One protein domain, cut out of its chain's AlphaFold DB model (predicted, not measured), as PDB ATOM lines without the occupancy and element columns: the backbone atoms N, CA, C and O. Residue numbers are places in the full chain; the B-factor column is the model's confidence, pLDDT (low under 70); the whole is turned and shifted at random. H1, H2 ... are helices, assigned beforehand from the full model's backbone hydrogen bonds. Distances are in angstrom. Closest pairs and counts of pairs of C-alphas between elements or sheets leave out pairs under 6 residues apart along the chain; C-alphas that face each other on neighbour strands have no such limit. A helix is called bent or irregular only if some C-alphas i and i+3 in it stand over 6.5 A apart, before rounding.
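This is residues 96 to 150 of the 150 residues of an uncharacterized protein of Subdoligranulum sp (UniProt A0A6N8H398). One long helix, H3, is crossed near its first half by a shorter helix, H1, at about a right angle, and the far part of H3, from residue 136 on, sticks out as a free arm. At the other end the tiny helix H2 and the loop of residues 114 to 122 make a small head, with Trp 117 at one extreme of the domain. The printed part has 55 residues with three named helices, H1, H2 and H3 in that order along the chain, and no named strand; its class is all helix. The whole is loose, with a radius of gyration of the C-alphas of 13.8 A, and only just elongated, spanning 46 by 23 by 15 A, the arm adding to its length.

The printed part begins at Val 96, with its C-alpha at (-33.635, 6.375, 34.604). H1 covers residues 99 to 108, from C-alpha 99 at (-42.536, 9.964, 31.429), and is 14.2 A long from first to last C-alpha. H2 covers residues 110 to 113 and is 5.5 A long. H3 covers residues 123 to 148 and is 35.2 A long, ending with C-alpha 148 at (-22.279, 14.705, 53.717). H3 is irregular, with C-alphas 125 and 128 standing 7.7 A apart, and it has a kink of 29 degrees near residue 130.

H1 touches H3, and the closest C-alphas, those of Lys 102 and Ile 130, are 6.1 A apart. Their lines are about perpendicular, at 89 degrees. H3 touches H1 with residues 123 to 134 alone. H1 and H2 are close but not clearly touching, with the closest C-alphas, those of Tyr 106 and Phe 113, 7.5 A apart. H2 and H3 are also close but not clearly touching, with the C-alphas of Phe 113 and Val 126 the closest at 7.8 A. In H1 each O i to N i+4 pair is within hydrogen-bond range, in H3 20 of 22 are, and H2 is too short for such a pair.

The two C-alphas farthest apart are those of Trp 117 and Arg 150, at 46.2 A. Residues 136 to 150, of which 136 to 148 belong to H3, stand free. Without them the body has 40 residues, spans 34 by 16 by 14 A and has a radius of gyration of 10.0 A. The link from H1 to H2 is tight, that from H2 to H3 is short with 9 residues, and no link is long. The printed part has no cut, and it ends at Arg 150, the chain's last residue. The mean pLDDT of the printed part is 93.9, and no printed residue is under 70.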
ATOM      1  N   VAL A  96     -32.636   6.699  35.626       89.50
ATOM      2  CA  VAL A  96     -33.635   6.375  34.604       89.50
ATOM      3  C   VAL A  96     -34.815   7.323  34.794       89.50
ATOM      4  O   VAL A  96     -35.525   7.259  35.796       89.50
ATOM      5  N   ILE A  97     -35.003   8.232  33.843       90.94
ATOM      6  CA  ILE A  97     -36.093   9.210  33.874       90.94
ATOM      7  C   ILE A  97     -37.256   8.657  33.060       90.94
ATOM      8  O   ILE A  97     -37.088   8.354  31.882       90.94
ATOM      9  N   THR A  98     -38.417   8.513  33.698       94.25
ATOM     10  CA  THR A  98     -39.651   8.048  33.057       94.25
ATOM     11  C   THR A  98     -40.522   9.229  32.631       94.25
ATOM     12  O   THR A  98     -40.304  10.369  33.059       94.25
ATOM     13  N   GLU A  99     -41.539   8.959  31.814       94.88
ATOM     14  CA  GLU A  99     -42.536   9.964  31.429       94.88
ATOM     15  C   GLU A  99     -43.282  10.530  32.639       94.88
ATOM     16  O   GLU A  99     -43.489  11.741  32.728       94.88
ATOM     17  N   GLU A 100     -43.617   9.693  33.625       95.31
ATOM     18  CA  GLU A 100     -44.309  10.142  34.835       95.31
ATOM     19  C   GLU A 100     -43.472  11.152  35.624       95.31
ATOM     20  O   GLU A 100     -44.017  12.151  36.096       95.31
ATOM     21  N   HIS A 101     -42.154  10.937  35.731       95.25
ATOM     22  CA  HIS A 101     -41.252  11.894  36.380       95.25
ATOM     23  C   HIS A 101     -41.263  13.246  35.658       95.25
ATOM     24  O   HIS A 101     -41.387  14.289  36.304       95.25
ATOM     25  N   LYS A 102     -41.196  13.244  34.321       96.06
ATOM     26  CA  LYS A 102     -41.216  14.477  33.520       96.06
ATOM     27  C   LYS A 102     -42.556  15.210  33.632       96.06
ATOM     28  O   LYS A 102     -42.575  16.421  33.849       96.06
ATOM     29  N   GLN A 103     -43.677  14.495  33.545       95.94
ATOM     30  CA  GLN A 103     -45.008  15.092  33.692       95.94
ATOM     31  C   GLN A 103     -45.263  15.619  35.108       95.94
ATOM     32  O   GLN A 103     -45.907  16.655  35.283       95.94
ATOM     33  N   ALA A 104     -44.779  14.919  36.138       96.56
ATOM     34  CA  ALA A 104     -44.851  15.401  37.513       96.56
ATOM     35  C   ALA A 104     -44.057  16.702  37.678       96.56
ATOM     36  O   ALA A 104     -44.583  17.661  38.238       96.56
ATOM     37  N   TYR A 105     -42.843  16.770  37.125       96.12
ATOM     38  CA  TYR A 105     -42.024  17.981  37.164       96.12
ATOM     39  C   TYR A 105     -42.707  19.169  36.480       96.12
ATOM     40  O   TYR A 105     -42.773  20.250  37.058       96.12
ATOM     41  N   TYR A 106     -43.263  18.963  35.284       96.12
ATOM     42  CA  TYR A 106     -43.983  20.007  34.550       96.12
ATOM     43  C   TYR A 106     -45.177  20.558  35.345       96.12
ATOM     44  O   TYR A 106     -45.345  21.768  35.460       96.12
ATOM     45  N   ARG A 107     -45.981  19.675  35.956       94.81
ATOM     46  CA  ARG A 107     -47.155  20.075  36.753       94.81
ATOM     47  C   ARG A 107     -46.794  20.782  38.058       94.81
ATOM     48  O   ARG A 107     -47.531  21.666  38.481       94.81
ATOM     49  N   ASN A 108     -45.698  20.378  38.695       96.12
ATOM     50  CA  ASN A 108     -45.297  20.902  40.000       96.12
ATOM     51  C   ASN A 108     -44.516  22.222  39.914       96.12
ATOM     52  O   ASN A 108     -44.413  22.907  40.926       96.12
ATOM     53  N   ASN A 109     -43.994  22.586  38.737       94.62
ATOM     54  CA  ASN A 109     -43.196  23.801  38.526       94.62
ATOM     55  C   ASN A 109     -43.781  24.683  37.402       94.62
ATOM     56  O   ASN A 109     -43.101  24.948  36.408       94.62
ATOM     57  N   PRO A 110     -45.056  25.109  37.499       89.31
ATOM     58  CA  PRO A 110     -45.712  25.849  36.422       89.31
ATOM     59  C   PRO A 110     -45.047  27.204  36.149       89.31
ATOM     60  O   PRO A 110     -45.048  27.673  35.016       89.31
ATOM     61  N   ASP A 111     -44.442  27.817  37.166       91.81
ATOM     62  CA  ASP A 111     -43.723  29.087  37.082       91.81
ATOM     63  C   ASP A 111     -42.529  29.028  36.119       91.81
ATOM     64  O   ASP A 111     -42.309  29.971  35.357       91.81
ATOM     65  N   LEU A 112     -41.817  27.898  36.069       93.50
ATOM     66  CA  LEU A 112     -40.644  27.710  35.205       93.50
ATOM     67  C   LEU A 112     -40.986  27.578  33.714       93.50
ATOM     68  O   LEU A 112     -40.105  27.753  32.870       93.50
ATOM     69  N   PHE A 113     -42.242  27.265  33.384       93.94
ATOM     70  CA  PHE A 113     -42.687  26.987  32.015       93.94
ATOM     71  C   PHE A 113     -43.705  28.005  31.496       93.94
ATOM     72  O   PHE A 113     -44.397  27.740  30.513       93.94
ATOM     73  N   THR A 114     -43.788  29.179  32.122       93.38
ATOM     74  CA  THR A 114     -44.577  30.307  31.611       93.38
ATOM     75  C   THR A 114     -43.739  31.213  30.714       93.38
ATOM     76  O   THR A 114     -42.540  31.413  30.913       93.38
ATOM     77  N   ARG A 115     -44.378  31.761  29.683       93.25
ATOM     78  CA  ARG A 115     -43.816  32.776  28.795       93.25
ATOM     79  C   ARG A 115     -44.091  34.170  29.339       93.25
ATOM     80  O   ARG A 115     -44.805  34.360  30.318       93.25
ATOM     81  N   TYR A 116     -43.558  35.166  28.637       91.88
ATOM     82  CA  TYR A 116     -43.687  36.575  29.003       91.88
ATOM     83  C   TYR A 116     -45.139  37.027  29.248       91.88
ATOM     84  O   TYR A 116     -45.386  37.791  30.174       91.88
ATOM     85  N   TRP A 117     -46.101  36.540  28.454       91.38
ATOM     86  CA  TRP A 117     -47.520  36.899  28.583       91.38
ATOM     87  C   TRP A 117     -48.310  35.993  29.541       91.38
ATOM     88  O   TRP A 117     -49.528  36.128  29.644       91.38
ATOM     89  N   GLY A 118     -47.636  35.085  30.250       89.00
ATOM     90  CA  GLY A 118     -48.249  34.155  31.197       89.00
ATOM     91  C   GLY A 118     -48.842  32.892  30.565       89.00
ATOM     92  O   GLY A 118     -49.347  32.045  31.299       89.00
ATOM     93  N   ASP A 119     -48.770  32.723  29.241       92.75
ATOM     94  CA  ASP A 119     -49.090  31.453  28.589       92.75
ATOM     95  C   ASP A 119     -48.009  30.403  28.880       92.75
ATOM     96  O   ASP A 119     -46.820  30.716  28.932       92.75
ATOM     97  N   SER A 120     -48.406  29.149  29.087       92.50
ATOM     98  CA  SER A 120     -47.462  28.056  29.333       92.50
ATOM     99  C   SER A 120     -46.928  27.466  28.028       92.50
ATOM    100  O   SER A 120     -47.657  27.348  27.040       92.50
ATOM    101  N   PHE A 121     -45.662  27.048  28.028       94.62
ATOM    102  CA  PHE A 121     -45.132  26.198  26.966       94.62
ATOM    103  C   PHE A 121     -45.848  24.841  26.961       94.62
ATOM    104  O   PHE A 121     -45.988  24.258  28.031       94.62
ATOM    105  N   PRO A 122     -46.256  24.302  25.800       94.81
ATOM    106  CA  PRO A 122     -46.688  22.911  25.690       94.81
ATOM    107  C   PRO A 122     -45.648  21.956  26.283       94.81
ATOM    108  O   PRO A 122     -44.446  22.198  26.163       94.81
ATOM    109  N   TYR A 123     -46.099  20.865  26.905       94.44
ATOM    110  CA  TYR A 123     -45.206  19.891  27.543       94.44
ATOM    111  C   TYR A 123     -44.189  19.323  26.545       94.44
ATOM    112  O   TYR A 123     -43.006  19.202  26.859       94.44
ATOM    113  N   GLU A 124     -44.641  19.049  25.327       94.94
ATOM    114  CA  GLU A 124     -43.858  18.480  24.235       94.94
ATOM    115  C   GLU A 124     -42.687  19.393  23.828       94.94
ATOM    116  O   GLU A 124     -41.615  18.903  23.473       94.94
ATOM    117  N   ASP A 125     -42.844  20.716  23.952       94.56
ATOM    118  CA  ASP A 125     -41.795  21.693  23.627       94.56
ATOM    119  C   ASP A 125     -40.683  21.728  24.691       94.56
ATOM    120  O   ASP A 125     -39.548  22.123  24.406       94.56
ATOM    121  N   VAL A 126     -40.996  21.342  25.934       95.00
ATOM    122  CA  VAL A 126     -40.087  21.460  27.090       95.00
ATOM    123  C   VAL A 126     -39.658  20.119  27.671       95.00
ATOM    124  O   VAL A 126     -38.829  20.089  28.579       95.00
ATOM    125  N   GLU A 127     -40.151  19.006  27.136       95.19
ATOM    126  CA  GLU A 127     -39.881  17.648  27.609       95.19
ATOM    127  C   GLU A 127     -38.377  17.371  27.778       95.19
ATOM    128  O   GLU A 127     -37.927  16.944  28.845       95.19
ATOM    129  N   GLN A 128     -37.572  17.683  26.758       92.12
ATOM    130  CA  GLN A 128     -36.118  17.482  26.801       92.12
ATOM    131  C   GLN A 128     -35.426  18.404  27.813       92.12
ATOM    132  O   GLN A 128     -34.421  18.030  28.422       92.12
ATOM    133  N   ILE A 129     -35.958  19.615  28.012       93.38
ATOM    134  CA  ILE A 129     -35.446  20.569  29.002       93.38
ATOM    135  C   ILE A 129     -35.726  20.040  30.409       93.38
ATOM    136  O   ILE A 129     -34.832  20.071  31.252       93.38
ATOM    137  N   ILE A 130     -36.927  19.509  30.649       95.06
ATOM    138  CA  ILE A 130     -37.303  18.870  31.914       95.06
ATOM    139  C   ILE A 130     -36.397  17.674  32.194       95.06
ATOM    140  O   ILE A 130     -35.849  17.569  33.289       95.06
ATOM    141  N   GLU A 131     -36.183  16.798  31.210       94.19
ATOM    142  CA  GLU A 131     -35.280  15.659  31.385       94.19
ATOM    143  C   GLU A 131     -33.869  16.128  31.760       94.19
ATOM    144  O   GLU A 131     -33.272  15.612  32.706       94.19
ATOM    145  N   LYS A 132     -33.349  17.149  31.069       93.88
ATOM    146  CA  LYS A 132     -32.051  17.743  31.397       93.88
ATOM    147  C   LYS A 132     -32.023  18.271  32.834       93.88
ATOM    148  O   LYS A 132     -31.055  18.003  33.541       93.88
ATOM    149  N   ARG A 133     -33.064  18.986  33.277       94.62
ATOM    150  CA  ARG A 133     -33.171  19.520  34.647       94.62
ATOM    151  C   ARG A 133     -33.168  18.414  35.694       94.62
ATOM    152  O   ARG A 133     -32.377  18.483  36.626       94.62
ATOM    153  N   LEU A 134     -33.947  17.358  35.490       95.00
ATOM    154  CA  LEU A 134     -33.970  16.198  36.384       95.00
ATOM    155  C   LEU A 134     -32.590  15.525  36.493       95.00
ATOM    156  O   LEU A 134     -32.183  15.107  37.576       95.00
ATOM    157  N   ARG A 135     -31.828  15.446  35.392       94.56
ATOM    158  CA  ARG A 135     -30.446  14.929  35.432       94.56
ATOM    159  C   ARG A 135     -29.484  15.894  36.128       94.56
ATOM    160  O   ARG A 135     -28.609  15.440  36.860       94.56
ATOM    161  N   GLU A 136     -29.629  17.201  35.915       95.25
ATOM    162  CA  GLU A 136     -28.862  18.233  36.627       95.25
ATOM    163  C   GLU A 136     -29.108  18.172  38.145       95.25
ATOM    164  O   GLU A 136     -28.153  18.252  38.913       95.25
ATOM    165  N   GLU A 137     -30.358  17.976  38.567       95.06
ATOM    166  CA  GLU A 137     -30.742  17.805  39.973       95.06
ATOM    167  C   GLU A 137     -30.176  16.508  40.562       95.06
ATOM    168  O   GLU A 137     -29.669  16.508  41.682       95.06
ATOM    169  N   ALA A 138     -30.184  15.414  39.796       95.12
ATOM    170  CA  ALA A 138     -29.544  14.168  40.211       95.12
ATOM    171  C   ALA A 138     -28.023  14.328  40.383       95.12
ATOM    172  O   ALA A 138     -27.459  13.813  41.346       95.12
ATOM    173  N   TYR A 139     -27.357  15.078  39.496       96.25
ATOM    174  CA  TYR A 139     -25.942  15.422  39.668       96.25
ATOM    175  C   TYR A 139     -25.716  16.218  40.957       96.25
ATOM    176  O   TYR A 139     -24.836  15.876  41.746       96.25
ATOM    177  N   ASP A 140     -26.530  17.248  41.205       96.62
ATOM    178  CA  ASP A 140     -26.418  18.060  42.419       96.62
ATOM    179  C   ASP A 140     -26.653  17.217  43.682       96.62
ATOM    180  O   ASP A 140     -25.930  17.376  44.665       96.62
ATOM    181  N   ALA A 141     -27.600  16.272  43.650       96.56
ATOM    182  CA  ALA A 141     -27.840  15.337  44.746       96.56
ATOM    183  C   ALA A 141     -26.608  14.463  45.040       96.56
ATOM    184  O   ALA A 141     -26.206  14.362  46.198       96.56
ATOM    185  N   LEU A 142     -25.946  13.925  44.006       96.31
ATOM    186  CA  LEU A 142     -24.701  13.159  44.162       96.31
ATOM    187  C   LEU A 142     -23.583  13.999  44.796       96.31
ATOM    188  O   LEU A 142     -22.851  13.516  45.660       96.31
ATOM    189  N   VAL A 143     -23.458  15.270  44.399       96.81
ATOM    190  CA  VAL A 143     -22.492  16.203  45.000       96.81
ATOM    191  C   VAL A 143     -22.805  16.425  46.481       96.81
ATOM    192  O   VAL A 143     -21.894  16.389  47.308       96.81
ATOM    193  N   GLN A 144     -24.077  16.623  46.838       96.75
ATOM    194  CA  GLN A 144     -24.488  16.795  48.235       96.75
ATOM    195  C   GLN A 144     -24.262  15.533  49.071       96.75
ATOM    196  O   GLN A 144     -23.819  15.632  50.213       96.75
ATOM    197  N   ASP A 145     -24.515  14.349  48.517       95.88
ATOM    198  CA  ASP A 145     -24.265  13.084  49.210       95.88
ATOM    199  C   ASP A 145     -22.779  12.884  49.508       95.88
ATOM    200  O   ASP A 145     -22.423  12.499  50.621       95.88
ATOM    201  N   LEU A 146     -21.902  13.217  48.559       95.19
ATOM    202  CA  LEU A 146     -20.455  13.182  48.776       95.19
ATOM    203  C   LEU A 146     -19.986  14.229  49.796       95.19
ATOM    204  O   LEU A 146     -19.065  13.951  50.561       95.19
ATOM    205  N   LEU A 147     -20.614  15.409  49.838       95.06
ATOM    206  CA  LEU A 147     -20.323  16.427  50.853       95.06
ATOM    207  C   LEU A 147     -20.712  15.969  52.262       95.06
ATOM    208  O   LEU A 147     -19.980  16.244  53.203       95.06
ATOM    209  N   ARG A 148     -21.829  15.246  52.418       93.75
ATOM    210  CA  ARG A 148     -22.279  14.705  53.717       93.75
ATOM    211  C   ARG A 148     -21.402  13.570  54.250       93.75
ATOM    212  O   ARG A 148     -21.484  13.251  55.429       93.75
ATOM    213  N   GLN A 149     -20.629  12.921  53.381       89.69
ATOM    214  CA  GLN A 149     -19.728  11.822  53.746       89.69
ATOM    215  C   GLN A 149     -18.366  12.304  54.272       89.69
ATOM    216  O   GLN A 149     -17.544  11.468  54.653       89.69
ATOM    217  N   ARG A 150     -18.112  13.617  54.266       75.56
ATOM    218  CA  ARG A 150     -16.895  14.243  54.791       75.56
ATOM    219  C   ARG A 150     -17.139  14.870  56.156       75.56
ATOM    220  O   ARG A 150     -16.188  14.815  56.967       75.56
TER     221      ARG A 150